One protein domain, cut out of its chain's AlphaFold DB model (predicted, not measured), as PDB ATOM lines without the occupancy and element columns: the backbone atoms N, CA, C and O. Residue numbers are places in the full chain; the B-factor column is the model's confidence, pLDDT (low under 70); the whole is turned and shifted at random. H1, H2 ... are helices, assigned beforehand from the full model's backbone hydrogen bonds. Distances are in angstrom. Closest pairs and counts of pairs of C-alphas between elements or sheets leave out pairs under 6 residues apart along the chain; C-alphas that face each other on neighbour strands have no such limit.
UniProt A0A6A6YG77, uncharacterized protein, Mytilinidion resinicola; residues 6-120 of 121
ATOM      1  N   LEU A   6       5.323  -0.807   2.374       98.19
ATOM      2  CA  LEU A   6       5.485   0.141   1.266       98.19
ATOM      3  C   LEU A   6       4.282   1.078   1.161       98.19
ATOM      4  O   LEU A   6       4.461   2.283   1.029       98.19
ATOM      5  N   LEU A   7       3.066   0.548   1.296       98.19
ATOM      6  CA  LEU A   7       1.850   1.362   1.331       98.19
ATOM      7  C   LEU A   7       1.759   2.195   2.612       98.19
ATOM      8  O   LEU A   7       1.316   3.339   2.567       98.19
ATOM      9  N   LEU A   8       2.249   1.680   3.743       98.38
ATOM     10  CA  LEU A   8       2.357   2.478   4.964       98.38
ATOM     11  C   LEU A   8       3.372   3.622   4.800       98.38
ATOM     12  O   LEU A   8       3.102   4.748   5.208       98.38
ATOM     13  N   ALA A   9       4.510   3.372   4.148       98.44
ATOM     14  CA  ALA A   9       5.461   4.424   3.800       98.44
ATOM     15  C   ALA A   9       4.854   5.443   2.820       98.44
ATOM     16  O   ALA A   9       5.025   6.646   3.014       98.44
ATOM     17  N   ALA A  10       4.097   4.988   1.814       98.44
ATOM     18  CA  ALA A  10       3.365   5.863   0.900       98.44
ATOM     19  C   ALA A  10       2.351   6.725   1.662       98.44
ATOM     20  O   ALA A  10       2.271   7.926   1.420       98.44
ATOM     21  N   SER A  11       1.632   6.142   2.620       98.62
ATOM     22  CA  SER A  11       0.700   6.854   3.494       98.62
ATOM     23  C   SER A  11       1.387   7.985   4.258       98.62
ATOM     24  O   SER A  11       0.970   9.139   4.159       98.62
ATOM     25  N   VAL A  12       2.483   7.675   4.957       98.62
ATOM     26  CA  VAL A  12       3.274   8.671   5.694       98.62
ATOM     27  C   VAL A  12       3.789   9.760   4.756       98.62
ATOM     28  O   VAL A  12       3.652  10.941   5.067       98.62
ATOM     29  N   LEU A  13       4.332   9.391   3.595       98.38
ATOM     30  CA  LEU A  13       4.861  10.351   2.629       98.38
ATOM     31  C   LEU A  13       3.781  11.314   2.123       98.38
ATOM     32  O   LEU A  13       4.027  12.515   2.082       98.38
ATOM     33  N   HIS A  14       2.589  10.825   1.774       98.56
ATOM     34  CA  HIS A  14       1.492  11.681   1.315       98.56
ATOM     35  C   HIS A  14       0.964  12.593   2.433       98.56
ATOM     36  O   HIS A  14       0.687  13.767   2.192       98.56
ATOM     37  N   THR A  15       0.924  12.116   3.678       98.62
ATOM     38  CA  THR A  15       0.597  12.962   4.836       98.62
ATOM     39  C   THR A  15       1.651  14.054   5.059       98.62
ATOM     40  O   THR A  15       1.305  15.215   5.277       98.62
ATOM     41  N   LEU A  16       2.942  13.726   4.944       98.38
ATOM     42  CA  LEU A  16       4.019  14.719   5.016       98.38
ATOM     43  C   LEU A  16       3.965  15.704   3.842       98.38
ATOM     44  O   LEU A  16       4.182  16.897   4.042       98.38
ATOM     45  N   LEU A  17       3.628  15.233   2.639       98.25
ATOM     46  CA  LEU A  17       3.387  16.079   1.472       98.25
ATOM     47  C   LEU A  17       2.226  17.040   1.708       98.25
ATOM     48  O   LEU A  17       2.356  18.202   1.358       98.25
ATOM     49  N   SER A  18       1.136  16.613   2.348       98.56
ATOM     50  CA  SER A  18       0.026  17.500   2.717       98.56
ATOM     51  C   SER A  18       0.485  18.659   3.610       98.56
ATOM     52  O   SER A  18       0.231  19.832   3.312       98.56
ATOM     53  N   ALA A  19       1.233  18.344   4.672       98.44
ATOM     54  CA  ALA A  19       1.777  19.345   5.583       98.44
ATOM     55  C   ALA A  19       2.796  20.263   4.881       98.44
ATOM     56  O   ALA A  19       2.697  21.488   4.968       98.44
ATOM     57  N   GLY A  20       3.735  19.683   4.129       97.75
ATOM     58  CA  GLY A  20       4.757  20.417   3.384       97.75
ATOM     59  C   GLY A  20       4.176  21.300   2.279       97.75
ATOM     60  O   GLY A  20       4.601  22.441   2.123       97.75
ATOM     61  N   HIS A  21       3.163  20.821   1.554       97.69
ATOM     62  CA  HIS A  21       2.444  21.584   0.535       97.69
ATOM     63  C   HIS A  21       1.743  22.788   1.165       97.69
ATOM     64  O   HIS A  21       1.893  23.909   0.684       97.69
ATOM     65  N   THR A  22       1.079  22.595   2.308       98.38
ATOM     66  CA  THR A  22       0.455  23.688   3.069       98.38
ATOM     67  C   THR A  22       1.480  24.733   3.499       98.38
ATOM     68  O   THR A  22       1.306  25.917   3.210       98.38
ATOM     69  N   ALA A  23       2.575  24.305   4.134       98.19
ATOM     70  CA  ALA A  23       3.631  25.205   4.590       98.19
ATOM     71  C   ALA A  23       4.266  25.983   3.426       98.19
ATOM     72  O   ALA A  23       4.441  27.197   3.514       98.19
ATOM     73  N   LYS A  24       4.541  25.304   2.307       96.19
ATOM     74  CA  LYS A  24       5.083  25.931   1.098       96.19
ATOM     75  C   LYS A  24       4.137  26.979   0.516       96.19
ATOM     76  O   LYS A  24       4.598  28.044   0.120       96.19
ATOM     77  N   GLY A  25       2.833  26.705   0.491       96.06
ATOM     78  CA  GLY A  25       1.827  27.665   0.033       96.06
ATOM     79  C   GLY A  25       1.808  28.918   0.890       96.06
ATOM     80  O   GLY A  25       1.896  30.024   0.369       96.06
ATOM     81  N   LEU A  26       1.776  28.742   2.215       97.31
ATOM     82  CA  LEU A  26       1.826  29.859   3.159       97.31
ATOM     83  C   LEU A  26       3.074  30.724   2.976       97.31
ATOM     84  O   LEU A  26       2.984  31.934   3.151       97.31
ATOM     85  N   GLU A  27       4.214  30.132   2.622       96.12
ATOM     86  CA  GLU A  27       5.427  30.891   2.315       96.12
ATOM     87  C   GLU A  27       5.334  31.607   0.963       96.12
ATOM     88  O   GLU A  27       5.560  32.812   0.887       96.12
ATOM     89  N   MET A  28       4.907  30.904  -0.089       94.25
ATOM     90  CA  MET A  28       4.731  31.466  -1.432       94.25
ATOM     91  C   MET A  28       3.770  32.663  -1.443       94.25
ATOM     92  O   MET A  28       4.006  33.648  -2.136       94.25
ATOM     93  N   PHE A  29       2.697  32.612  -0.653       96.00
ATOM     94  CA  PHE A  29       1.702  33.685  -0.591       96.00
ATOM     95  C   PHE A  29       2.194  34.957   0.107       96.00
ATOM     96  O   PHE A  29       1.515  35.980   0.016       96.00
ATOM     97  N   LYS A  30       3.349  34.923   0.785       95.81
ATOM     98  CA  LYS A  30       3.988  36.120   1.358       95.81
ATOM     99  C   LYS A  30       4.804  36.901   0.329       95.81
ATOM    100  O   LYS A  30       5.174  38.040   0.610       95.81
ATOM    101  N   ASP A  31       5.100  36.316  -0.833       95.25
ATOM    102  CA  ASP A  31       5.905  36.978  -1.855       95.25
ATOM    103  C   ASP A  31       5.194  38.255  -2.366       95.25
ATOM    104  O   ASP A  31       4.022  38.196  -2.766       95.25
ATOM    105  N   PRO A  32       5.869  39.421  -2.409       94.88
ATOM    106  CA  PRO A  32       5.281  40.659  -2.927       94.88
ATOM    107  C   PRO A  32       4.774  40.562  -4.376       94.88
ATOM    108  O   PRO A  32       3.876  41.304  -4.774       94.88
ATOM    109  N   ALA A  33       5.329  39.674  -5.203       93.94
ATOM    110  CA  ALA A  33       4.816  39.375  -6.536       93.94
ATOM    111  C   ALA A  33       3.432  38.721  -6.491       93.94
ATOM    112  O   ALA A  33       2.587  39.053  -7.320       93.94
ATOM    113  N   PHE A  34       3.171  37.869  -5.499       94.25
ATOM    114  CA  PHE A  34       1.867  37.238  -5.318       94.25
ATOM    115  C   PHE A  34       0.796  38.264  -4.925       94.25
ATOM    116  O   PHE A  34      -0.312  38.250  -5.458       94.25
ATOM    117  N   ALA A  35       1.149  39.225  -4.065       88.81
ATOM    118  CA  ALA A  35       0.252  40.305  -3.647       88.81
ATOM    119  C   ALA A  35      -0.137  41.272  -4.785       88.81
ATOM    120  O   ALA A  35      -1.125  41.994  -4.664       88.81
ATOM    121  N   ARG A  36       0.618  41.287  -5.894       95.44
ATOM    122  CA  ARG A  36       0.327  42.111  -7.080       95.44
ATOM    123  C   ARG A  36      -0.685  41.473  -8.038       95.44
ATOM    124  O   ARG A  36      -1.091  42.125  -8.999       95.44
ATOM    125  N   LEU A  37      -1.090  40.223  -7.806       95.81
ATOM    126  CA  LEU A  37      -2.099  39.557  -8.627       95.81
ATOM    127  C   LEU A  37      -3.502  40.155  -8.384       95.81
ATOM    128  O   LEU A  37      -3.825  40.543  -7.258       95.81
ATOM    129  N   PRO A  38      -4.377  40.189  -9.410       97.81
ATOM    130  CA  PRO A  38      -5.795  40.482  -9.230       97.81
ATOM    131  C   PRO A  38      -6.422  39.580  -8.166       97.81
ATOM    132  O   PRO A  38      -6.170  38.375  -8.155       97.81
ATOM    133  N   ALA A  39      -7.307  40.136  -7.333       96.00
ATOM    134  CA  ALA A  39      -7.895  39.421  -6.196       96.00
ATOM    135  C   ALA A  39      -8.514  38.066  -6.579       96.00
ATOM    136  O   ALA A  39      -8.332  37.087  -5.859       96.00
ATOM    137  N   LEU A  40      -9.189  37.990  -7.734       97.25
ATOM    138  CA  LEU A  40      -9.748  36.740  -8.247       97.25
ATOM    139  C   LEU A  40      -8.666  35.669  -8.459       97.25
ATOM    140  O   LEU A  40      -8.838  34.536  -8.015       97.25
ATOM    141  N   LEU A  41      -7.543  36.026  -9.090       97.12
ATOM    142  CA  LEU A  41      -6.438  35.099  -9.347       97.12
ATOM    143  C   LEU A  41      -5.738  34.696  -8.048       97.12
ATOM    144  O   LEU A  41      -5.476  33.516  -7.839       97.12
ATOM    145  N   THR A  42      -5.518  35.648  -7.139       95.50
ATOM    146  CA  THR A  42      -4.960  35.382  -5.805       95.50
ATOM    147  C   THR A  42      -5.795  34.346  -5.060       95.50
ATOM    148  O   THR A  42      -5.256  33.368  -4.545       95.50
ATOM    149  N   LYS A  43      -7.122  34.521  -5.028       96.00
ATOM    150  CA  LYS A  43      -8.028  33.599  -4.332       96.00
ATOM    151  C   LYS A  43      -8.144  32.247  -5.023       96.00
ATOM    152  O   LYS A  43      -8.134  31.241  -4.325       96.00
ATOM    153  N   ALA A  44      -8.183  32.211  -6.354       97.19
ATOM    154  CA  ALA A  44      -8.212  30.958  -7.105       97.19
ATOM    155  C   ALA A  44      -6.954  30.111  -6.855       97.19
ATOM    156  O   ALA A  44      -7.060  28.919  -6.569       97.19
ATOM    157  N   VAL A  45      -5.767  30.727  -6.884       96.00
ATOM    158  CA  VAL A  45      -4.508  30.019  -6.605       96.00
ATOM    159  C   VAL A  45      -4.444  29.561  -5.149       96.00
ATOM    160  O   VAL A  45      -4.071  28.420  -4.894       96.00
ATOM    161  N   GLN A  46      -4.847  30.404  -4.190       97.44
ATOM    162  CA  GLN A  46      -4.902  30.017  -2.775       97.44
ATOM    163  C   GLN A  46      -5.833  28.823  -2.545       97.44
ATOM    164  O   GLN A  46      -5.435  27.862  -1.890       97.44
ATOM    165  N   ALA A  47      -7.044  28.867  -3.106       98.06
ATOM    166  CA  ALA A  47      -8.017  27.787  -2.992       98.06
ATOM    167  C   ALA A  47      -7.468  26.479  -3.572       98.06
ATOM    168  O   ALA A  47      -7.369  25.498  -2.840       98.06
ATOM    169  N   GLY A  48      -7.004  26.489  -4.827       97.75
ATOM    170  CA  GLY A  48      -6.445  25.297  -5.473       97.75
ATOM    171  C   GLY A  48      -5.228  24.729  -4.737       97.75
ATOM    172  O   GLY A  48      -5.025  23.517  -4.684       97.75
ATOM    173  N   TRP A  49      -4.434  25.587  -4.092       97.75
ATOM    174  CA  TRP A  49      -3.309  25.134  -3.282       97.75
ATOM    175  C   TRP A  49      -3.754  24.389  -2.017       97.75
ATOM    176  O   TRP A  49      -3.224  23.320  -1.710       97.75
ATOM    177  N   PHE A  50      -4.745  24.917  -1.291       98.19
ATOM    178  CA  PHE A  50      -5.292  24.243  -0.110       98.19
ATOM    179  C   PHE A  50      -6.098  22.990  -0.473       98.19
ATOM    180  O   PHE A  50      -6.012  21.996   0.247       98.19
ATOM    181  N   GLU A  51      -6.801  22.986  -1.610       98.31
ATOM    182  CA  GLU A  51      -7.402  21.774  -2.178       98.31
ATOM    183  C   GLU A  51      -6.337  20.696  -2.404       98.31
ATOM    184  O   GLU A  51      -6.498  19.572  -1.932       98.31
ATOM    185  N   GLY A  52      -5.203  21.047  -3.025       97.50
ATOM    186  CA  GLY A  52      -4.065  20.141  -3.199       97.50
ATOM    187  C   GLY A  52      -3.509  19.604  -1.875       97.50
ATOM    188  O   GLY A  52      -3.211  18.415  -1.759       97.50
ATOM    189  N   SER A  53      -3.433  20.443  -0.838       98.31
ATOM    190  CA  SER A  53      -3.011  20.011   0.499       98.31
ATOM    191  C   SER A  53      -3.948  18.966   1.103       98.31
ATOM    192  O   SER A  53      -3.487  17.929   1.585       98.31
ATOM    193  N   VAL A  54      -5.260  19.209   1.070       98.62
ATOM    194  CA  VAL A  54      -6.258  18.248   1.569       98.62
ATOM    195  C   VAL A  54      -6.247  16.981   0.718       98.62
ATOM    196  O   VAL A  54      -6.321  15.878   1.256       98.62
ATOM    197  N   PHE A  55      -6.068  17.118  -0.596       98.38
ATOM    198  CA  PHE A  55      -5.957  15.988  -1.507       98.38
ATOM    199  C   PHE A  55      -4.805  15.057  -1.109       98.38
ATOM    200  O   PHE A  55      -5.028  13.861  -0.940       98.38
ATOM    201  N   PHE A  56      -3.606  15.582  -0.831       98.56
ATOM    202  CA  PHE A  56      -2.497  14.763  -0.324       98.56
ATOM    203  C   PHE A  56      -2.817  14.062   1.008       98.56
ATOM    204  O   PHE A  56      -2.409  12.917   1.200       98.56
ATOM    205  N   ALA A  57      -3.588  14.685   1.907       98.75
ATOM    206  CA  ALA A  57      -4.022  14.025   3.142       98.75
ATOM    207  C   ALA A  57      -4.962  12.841   2.856       98.75
ATOM    208  O   ALA A  57      -4.794  11.768   3.436       98.75
ATOM    209  N   ILE A  58      -5.899  13.000   1.913       98.81
ATOM    210  CA  ILE A  58      -6.774  11.913   1.448       98.81
ATOM    211  C   ILE A  58      -5.933  10.759   0.892       98.81
ATOM    212  O   ILE A  58      -6.172   9.604   1.246       98.81
ATOM    213  N   LEU A  59      -4.907  11.054   0.087       98.56
ATOM    214  CA  LEU A  59      -3.996  10.027  -0.429       98.56
ATOM    215  C   LEU A  59      -3.245   9.297   0.690       98.56
ATOM    216  O   LEU A  59      -3.051   8.081   0.611       98.56
ATOM    217  N   GLY A  60      -2.864  10.015   1.749       98.69
ATOM    218  CA  GLY A  60      -2.295   9.428   2.960       98.69
ATOM    219  C   GLY A  60      -3.239   8.415   3.608       98.69
ATOM    220  O   GLY A  60      -2.837   7.282   3.886       98.69
ATOM    221  N   LEU A  61      -4.510   8.784   3.794       98.75
ATOM    222  CA  LEU A  61      -5.531   7.923   4.401       98.75
ATOM    223  C   LEU A  61      -5.866   6.700   3.537       98.75
ATOM    224  O   LEU A  61      -5.974   5.587   4.052       98.75
ATOM    225  N   ILE A  62      -5.987   6.880   2.222       98.19
ATOM    226  CA  ILE A  62      -6.275   5.783   1.293       98.19
ATOM    227  C   ILE A  62      -5.133   4.759   1.296       98.19
ATOM    228  O   ILE A  62      -5.380   3.561   1.445       98.19
ATOM    229  N   ASN A  63      -3.876   5.210   1.230       98.56
ATOM    230  CA  ASN A  63      -2.727   4.307   1.324       98.56
ATOM    231  C   ASN A  63      -2.635   3.616   2.693       98.56
ATOM    232  O   ASN A  63      -2.235   2.455   2.758       98.56
ATOM    233  N   TYR A  64      -3.049   4.279   3.779       98.50
ATOM    234  CA  TYR A  64      -3.130   3.647   5.098       98.50
ATOM    235  C   TYR A  64      -4.137   2.494   5.097       98.50
ATOM    236  O   TYR A  64      -3.822   1.400   5.570       98.50
ATOM    237  N   ARG A  65      -5.327   2.703   4.515       97.69
ATOM    238  CA  ARG A  65      -6.326   1.641   4.342       97.69
ATOM    239  C   ARG A  65      -5.749   0.482   3.527       97.69
ATOM    240  O   ARG A  65      -5.806  -0.663   3.983       97.69
ATOM    241  N   TRP A  66      -5.173   0.764   2.358       98.06
ATOM    242  CA  TRP A  66      -4.597  -0.271   1.494       98.06
ATOM    243  C   TRP A  66      -3.450  -1.023   2.167       98.06
ATOM    244  O   TRP A  66      -3.319  -2.228   1.980       98.06
ATOM    245  N   ALA A  67      -2.666  -0.364   3.023       98.19
ATOM    246  CA  ALA A  67      -1.628  -1.038   3.793       98.19
ATOM    247  C   ALA A  67      -2.189  -2.139   4.708       98.19
ATOM    248  O   ALA A  67      -1.525  -3.148   4.918       98.19
ATOM    249  N   HIS A  68      -3.401  -1.972   5.242       97.38
ATOM    250  CA  HIS A  68      -4.006  -2.920   6.183       97.38
ATOM    251  C   HIS A  68      -4.904  -3.963   5.517       97.38
ATOM    252  O   HIS A  68      -5.132  -5.024   6.098       97.38
ATOM    253  N   SER A  69      -5.433  -3.660   4.330       95.56
ATOM    254  CA  SER A  69      -6.494  -4.457   3.698       95.56
ATOM    255  C   SER A  69      -6.217  -4.875   2.253       95.56
ATOM    256  O   SER A  69      -6.966  -5.688   1.724       95.56
ATOM    257  N   GLY A  70      -5.141  -4.385   1.630       95.00
ATOM    258  CA  GLY A  70      -4.930  -4.528   0.189       95.00
ATOM    259  C   GLY A  70      -5.906  -3.669  -0.620       95.00
ATOM    260  O   GLY A  70      -6.606  -2.818  -0.067       95.00
ATOM    261  N   LEU A  71      -5.927  -3.869  -1.938       96.69
ATOM    262  CA  LEU A  71      -6.929  -3.267  -2.822       96.69
ATOM    263  C   LEU A  71      -8.176  -4.158  -2.845       96.69
ATOM    264  O   LEU A  71      -8.060  -5.379  -2.914       96.69
ATOM    265  N   ALA A  72      -9.359  -3.549  -2.811       94.69
ATOM    266  CA  ALA A  72     -10.623  -4.280  -2.843       94.69
ATOM    267  C   ALA A  72     -11.003  -4.756  -4.254       94.69
ATOM    268  O   ALA A  72     -11.546  -5.848  -4.402       94.69
ATOM    269  N   ASP A  73     -10.737  -3.942  -5.278       95.75
ATOM    270  CA  ASP A  73     -11.135  -4.213  -6.659       95.75
ATOM    271  C   ASP A  73     -10.296  -3.423  -7.688       95.75
ATOM    272  O   ASP A  73      -9.360  -2.684  -7.358       95.75
ATOM    273  N   SER A  74     -10.639  -3.580  -8.971       96.12
ATOM    274  CA  SER A  74      -9.990  -2.879 -10.083       96.12
ATOM    275  C   SER A  74     -10.223  -1.365 -10.087       96.12
ATOM    276  O   SER A  74      -9.441  -0.635 -10.696       96.12
ATOM    277  N   THR A  75     -11.274  -0.875  -9.428       97.62
ATOM    278  CA  THR A  75     -11.535   0.564  -9.295       97.62
ATOM    279  C   THR A  75     -10.472   1.194  -8.406       97.62
ATOM    280  O   THR A  75      -9.895   2.218  -8.768       97.62
ATOM    281  N   GLU A  76     -10.137   0.551  -7.287       97.44
ATOM    282  CA  GLU A  76      -9.062   1.017  -6.406       97.44
ATOM    283  C   GLU A  76      -7.685   0.945  -7.074       97.44
ATOM    284  O   GLU A  76      -6.864   1.846  -6.888       97.44
ATOM    285  N   LEU A  77      -7.456  -0.061  -7.925       97.12
ATOM    286  CA  LEU A  77      -6.272  -0.104  -8.788       97.12
ATOM    287  C   LEU A  77      -6.235   1.090  -9.754       97.12
ATOM    288  O   LEU A  77      -5.185   1.709  -9.934       97.12
ATOM    289  N   GLY A  78      -7.379   1.454 -10.335       98.19
ATOM    290  CA  GLY A  78      -7.517   2.659 -11.151       98.19
ATOM    291  C   GLY A  78      -7.151   3.928 -10.378       98.19
ATOM    292  O   GLY A  78      -6.348   4.729 -10.857       98.19
ATOM    293  N   VAL A  79      -7.665   4.084  -9.152       98.31
ATOM    294  CA  VAL A  79      -7.335   5.219  -8.270       98.31
ATOM    295  C   VAL A  79      -5.834   5.268  -7.976       98.31
ATOM    296  O   VAL A  79      -5.213   6.314  -8.136       98.31
ATOM    297  N   ALA A  80      -5.221   4.141  -7.617       97.88
ATOM    298  CA  ALA A  80      -3.777   4.034  -7.410       97.88
ATOM    299  C   ALA A  80      -2.953   4.454  -8.644       97.88
ATOM    300  O   ALA A  80      -1.930   5.144  -8.522       97.88
ATOM    301  N   GLY A  81      -3.410   4.069  -9.837       97.88
ATOM    302  CA  GLY A  81      -2.824   4.494 -11.106       97.88
ATOM    303  C   GLY A  81      -2.925   6.007 -11.316       97.88
ATOM    304  O   GLY A  81      -1.927   6.646 -11.650       97.88
ATOM    305  N   LEU A  82      -4.096   6.596 -11.051       98.44
ATOM    306  CA  LEU A  82      -4.314   8.043 -11.147       98.44
ATOM    307  C   LEU A  82      -3.444   8.832 -10.165       98.44
ATOM    308  O   LEU A  82      -2.911   9.874 -10.538       98.44
ATOM    309  N   ILE A  83      -3.243   8.326  -8.946       98.38
ATOM    310  CA  ILE A  83      -2.325   8.939  -7.975       98.38
ATOM    311  C   ILE A  83      -0.902   8.974  -8.538       98.38
ATOM    312  O   ILE A  83      -0.258  10.022  -8.540       98.38
ATOM    313  N   SER A  84      -0.424   7.845  -9.068       98.00
ATOM    314  CA  SER A  84       0.920   7.759  -9.651       98.00
ATOM    315  C   SER A  84       1.074   8.721 -10.835       98.00
ATOM    316  O   SER A  84       2.058   9.459 -10.914       98.00
ATOM    317  N   LEU A  85       0.075   8.766 -11.724       98.12
ATOM    318  CA  LEU A  85       0.041   9.685 -12.863       98.12
ATOM    319  C   LEU A  85       0.063  11.149 -12.413       98.12
ATOM    320  O   LEU A  85       0.816  11.942 -12.975       98.12
ATOM    321  N   LEU A  86      -0.720  11.505 -11.393       97.75
ATOM    322  CA  LEU A  86      -0.730  12.849 -10.825       97.75
ATOM    323  C   LEU A  86       0.652  13.224 -10.284       97.75
ATOM    324  O   LEU A  86       1.156  14.296 -10.608       97.75
ATOM    325  N   CYS A  87       1.280  12.349  -9.497       98.19
ATOM    326  CA  CYS A  87       2.607  12.583  -8.934       98.19
ATOM    327  C   CYS A  87       3.657  12.836 -10.027       98.19
ATOM    328  O   CYS A  87       4.396  13.818  -9.953       98.19
ATOM    329  N   PHE A  88       3.697  12.010 -11.076       98.25
ATOM    330  CA  PHE A  88       4.636  12.214 -12.181       98.25
ATOM    331  C   PHE A  88       4.295  13.441 -13.033       98.25
ATOM    332  O   PHE A  88       5.192  14.208 -13.385       98.25
ATOM    333  N   GLY A  89       3.015  13.657 -13.342       97.75
ATOM    334  CA  GLY A  89       2.552  14.787 -14.142       97.75
ATOM    335  C   GLY A  89       2.821  16.125 -13.454       97.75
ATOM    336  O   GLY A  89       3.500  16.988 -14.015       97.75
ATOM    337  N   ALA A  90       2.362  16.272 -12.209       96.44
ATOM    338  CA  ALA A  90       2.609  17.459 -11.398       96.44
ATOM    339  C   ALA A  90       4.106  17.635 -11.115       96.44
ATOM    340  O   ALA A  90       4.627  18.740 -11.254       96.44
ATOM    341  N   GLY A  91       4.828  16.553 -10.800       97.31
ATOM    342  CA  GLY A  91       6.275  16.597 -10.595       97.31
ATOM    343  C   GLY A  91       7.030  17.123 -11.820       97.31
ATOM    344  O   GLY A  91       7.885  18.003 -11.700       97.31
ATOM    345  N   GLY A  92       6.658  16.660 -13.016       97.75
ATOM    346  CA  GLY A  92       7.193  17.167 -14.277       97.75
ATOM    347  C   GLY A  92       6.875  18.646 -14.512       97.75
ATOM    348  O   GLY A  92       7.739  19.388 -14.985       97.75
ATOM    349  N   TRP A  93       5.671  19.098 -14.152       97.38
ATOM    350  CA  TRP A  93       5.279  20.504 -14.275       97.38
ATOM    351  C   TRP A  93       6.063  21.422 -13.327       97.38
ATOM    352  O   TRP A  93       6.575  22.458 -13.758       97.38
ATOM    353  N   TYR A  94       6.239  21.015 -12.066       96.31
ATOM    354  CA  TYR A  94       7.057  21.748 -11.093       96.31
ATOM    355  C   TYR A  94       8.514  21.849 -11.545       96.31
ATOM    356  O   TYR A  94       9.076  22.944 -11.571       96.31
ATOM    357  N   ALA A  95       9.106  20.740 -11.997       96.06
ATOM    358  CA  ALA A  95      10.480  20.735 -12.487       96.06
ATOM    359  C   ALA A  95      10.681  21.678 -13.688       96.06
ATOM    360  O   ALA A  95      11.670  22.413 -13.729       96.06
ATOM    361  N   LYS A  96       9.733  21.699 -14.639       97.31
ATOM    362  CA  LYS A  96       9.752  22.619 -15.793       97.31
ATOM    363  C   LYS A  96       9.580  24.083 -15.391       97.31
ATOM    364  O   LYS A  96      10.162  24.951 -16.031       97.31
ATOM    365  N   SER A  97       8.833  24.344 -14.323       94.88
ATOM    366  CA  SER A  97       8.607  25.689 -13.777       94.88
ATOM    367  C   SER A  97       9.775  26.208 -12.919       94.88
ATOM    368  O   SER A  97       9.698  27.308 -12.386       94.88
ATOM    369  N   GLY A  98      10.855  25.429 -12.770       95.50
ATOM    370  CA  GLY A  98      12.043  25.788 -11.984       95.50
ATOM    371  C   GLY A  98      12.060  25.227 -10.558       95.50
ATOM    372  O   GLY A  98      13.105  25.223  -9.910       95.50
ATOM    373  N   ASP A  99      10.953  24.653 -10.090       95.31
ATOM    374  CA  ASP A  99      10.807  24.053  -8.762       95.31
ATOM    375  C   ASP A  99      11.203  22.569  -8.769       95.31
ATOM    376  O   ASP A  99      10.402  21.644  -8.592       95.31
ATOM    377  N   LYS A 100      12.490  22.327  -9.028       96.38
ATOM    378  CA  LYS A 100      13.034  20.970  -9.172       96.38
ATOM    379  C   LYS A 100      12.886  20.137  -7.901       96.38
ATOM    380  O   LYS A 100      12.692  18.930  -7.998       96.38
ATOM    381  N   GLN A 101      12.958  20.764  -6.726       95.38
ATOM    382  CA  GLN A 101      12.850  20.063  -5.447       95.38
ATOM    383  C   GLN A 101      11.466  19.429  -5.275       95.38
ATOM    384  O   GLN A 101      11.381  18.235  -4.983       95.38
ATOM    385  N   THR A 102      10.386  20.182  -5.509       95.50
ATOM    386  CA  THR A 102       9.034  19.606  -5.483       95.50
ATOM    387  C   THR A 102       8.846  18.589  -6.601       95.50
ATOM    388  O   THR A 102       8.250  17.540  -6.364       95.50
ATOM    389  N   GLY A 103       9.424  18.837  -7.780       97.38
ATOM    390  CA  GLY A 103       9.418  17.873  -8.879       97.38
ATOM    391  C   GLY A 103       9.986  16.503  -8.491       97.38
ATOM    392  O   GLY A 103       9.334  15.479  -8.691       97.38
ATOM    393  N   VAL A 104      11.173  16.483  -7.877       97.25
ATOM    394  CA  VAL A 104      11.829  15.253  -7.403       97.25
ATOM    395  C   VAL A 104      11.020  14.579  -6.300       97.25
ATOM    396  O   VAL A 104      10.846  13.361  -6.333       97.25
ATOM    397  N   LEU A 105      10.498  15.347  -5.341       97.00
ATOM    398  CA  LEU A 105       9.722  14.792  -4.234       97.00
ATOM    399  C   LEU A 105       8.443  14.098  -4.727       97.00
ATOM    400  O   LEU A 105       8.129  12.995  -4.282       97.00
ATOM    401  N   LEU A 106       7.736  14.707  -5.682       98.06
ATOM    402  CA  LEU A 106       6.552  14.101  -6.287       98.06
ATOM    403  C   LEU A 106       6.903  12.885  -7.147       98.06
ATOM    404  O   LEU A 106       6.193  11.888  -7.085       98.06
ATOM    405  N   ALA A 107       8.016  12.909  -7.884       97.69
ATOM    406  CA  ALA A 107       8.478  11.729  -8.613       97.69
ATOM    407  C   ALA A 107       8.782  10.557  -7.662       97.69
ATOM    408  O   ALA A 107       8.365   9.430  -7.924       97.69
ATOM    409  N   ALA A 108       9.439  10.819  -6.527       97.44
ATOM    410  CA  ALA A 108       9.689   9.810  -5.500       97.44
ATOM    411  C   ALA A 108       8.381   9.260  -4.903       97.44
ATOM    412  O   ALA A 108       8.248   8.047  -4.738       97.44
ATOM    413  N   ALA A 109       7.395  10.128  -4.646       98.19
ATOM    414  CA  ALA A 109       6.072   9.711  -4.190       98.19
ATOM    415  C   ALA A 109       5.339   8.844  -5.223       98.19
ATOM    416  O   ALA A 109       4.780   7.814  -4.857       98.19
ATOM    417  N   GLY A 110       5.409   9.203  -6.508       98.06
ATOM    418  CA  GLY A 110       4.831   8.421  -7.603       98.06
ATOM    419  C   GLY A 110       5.475   7.042  -7.746       98.06
ATOM    420  O   GLY A 110       4.769   6.047  -7.898       98.06
ATOM    421  N   VAL A 111       6.806   6.955  -7.623       98.31
ATOM    422  CA  VAL A 111       7.511   5.664  -7.591       98.31
ATOM    423  C   VAL A 111       7.041   4.841  -6.397       98.31
ATOM    424  O   VAL A 111       6.615   3.704  -6.591       98.31
ATOM    425  N   LEU A 112       7.065   5.407  -5.186       98.38
ATOM    426  CA  LEU A 112       6.662   4.702  -3.966       98.38
ATOM    427  C   LEU A 112       5.204   4.226  -4.027       98.38
ATOM    428  O   LEU A 112       4.916   3.103  -3.618       98.38
ATOM    429  N   GLN A 113       4.300   5.038  -4.586       98.12
ATOM    430  CA  GLN A 113       2.914   4.651  -4.844       98.12
ATOM    431  C   GLN A 113       2.849   3.432  -5.773       98.12
ATOM    432  O   GLN A 113       2.194   2.443  -5.442       98.12
ATOM    433  N   ALA A 114       3.546   3.482  -6.911       97.75
ATOM    434  CA  ALA A 114       3.519   2.421  -7.910       97.75
ATOM    435  C   ALA A 114       4.088   1.098  -7.372       97.75
ATOM    436  O   ALA A 114       3.450   0.053  -7.520       97.75
ATOM    437  N   VAL A 115       5.249   1.122  -6.699       97.94
ATOM    438  CA  VAL A 115       5.808  -0.100  -6.088       97.94
ATOM    439  C   VAL A 115       4.988  -0.587  -4.895       97.94
ATOM    440  O   VAL A 115       4.842  -1.795  -4.720       97.94
ATOM    441  N   GLY A 116       4.406   0.317  -4.102       97.38
ATOM    442  CA  GLY A 116       3.523  -0.041  -2.995       97.38
ATOM    443  C   GLY A 116       2.293  -0.804  -3.475       97.38
ATOM    444  O   GLY A 116       2.018  -1.897  -2.984       97.38
ATOM    445  N   VAL A 117       1.609  -0.291  -4.495       96.31
ATOM    446  CA  VAL A 117       0.432  -0.948  -5.088       96.31
ATOM    447  C   VAL A 117       0.825  -2.269  -5.738       96.31
ATOM    448  O   VAL A 117       0.164  -3.277  -5.515       96.31
ATOM    449  N   ARG A 118       1.949  -2.319  -6.464       95.69
ATOM    450  CA  ARG A 118       2.439  -3.566  -7.068       95.69
ATOM    451  C   ARG A 118       2.700  -4.673  -6.044       95.69
ATOM    452  O   ARG A 118       2.597  -5.838  -6.397       95.69
ATOM    453  N   SER A 119       3.036  -4.328  -4.803       94.38
ATOM    454  CA  SER A 119       3.303  -5.311  -3.745       94.38
ATOM    455  C   SER A 119       2.054  -5.969  -3.146       94.38
ATOM    456  O   SER A 119       2.183  -6.846  -2.293       94.38
ATOM    457  N   VAL A 120       0.859  -5.535  -3.556       91.12
ATOM    458  CA  VAL A 120      -0.435  -6.075  -3.112       91.12
ATOM    459  C   VAL A 120      -1.341  -6.486  -4.283       91.12
ATOM    460  O   VAL A 120      -2.523  -6.745  -4.067       91.12
TER     461      VAL A 120
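What this domain is: This is residues 6 to 120 of the 121 residues of an uncharacterized protein of Mytilinidion resinicola (UniProt A0A6A6YG77). The longest helix, H3, runs nearly the full length of a rod-shaped four-helix bundle, with H1 side by side with it, while the helical hairpin H4 and H5 packs on this pair near the start of H1 and splays away toward its own turn. The short H2 sits in the turn from H1 to H3 at one far end, where residues 35 to 41 stick out. The printed part has 115 residues with five named helices, H1 to H5 in chain order, and no named strand: the class is all helix. It is compact, with a radius of gyration of the C-alphas of 15.4 A, and spans 48 by 22 by 21 A.

Where its parts are: H3 is residues 39 to 69, 45.0 A long, from C-alpha 39 at (-7.895, 39.421, -6.196). H1 is residues 6 to 28, 31.5 A, beginning at C-alpha 6 at (5.485, 0.141, 1.266). H2 is residues 32 to 35, 5.1 A. H4 is residues 74 to 96, 32.7 A. H5 is residues 100 to 118, 26.8 A, ending at C-alpha 118 at (2.439, -3.566, -7.068).

How they stand to each other: H1, H3, H4 and H5 form an up and down bundle, each running against the one before it. H3 touches H1 at a shallow tilt of 15 degrees, closest at the C-alphas of Ser 11 and Gly 60, 4.0 A. H3 and H4 are close but not clearly touching, at a steep tilt of 44 degrees; H3 and H5 are near each other. H1 touches H5 with residues 6 to 14 alone, closest at the C-alphas of Leu 6 and Gly 116, 4.7 A. The hairpin H4 and H5 touches at 18 degrees, a shallow tilt, closest at the C-alphas of Gly 91 and Gly 103, 3.8 A. H1 and H4 are apart. In H1, H3, H4 and H5 every O i to N i+4 pair is within hydrogen-bond range; H2 is too short for one.

The domain as a whole: The C-alphas farthest apart, of Arg 36 and Val 120, are 48.4 A apart. The printed part has no cut, and the four links are tight. The mean pLDDT of the printed part is 97.2, and no printed residue is under 70.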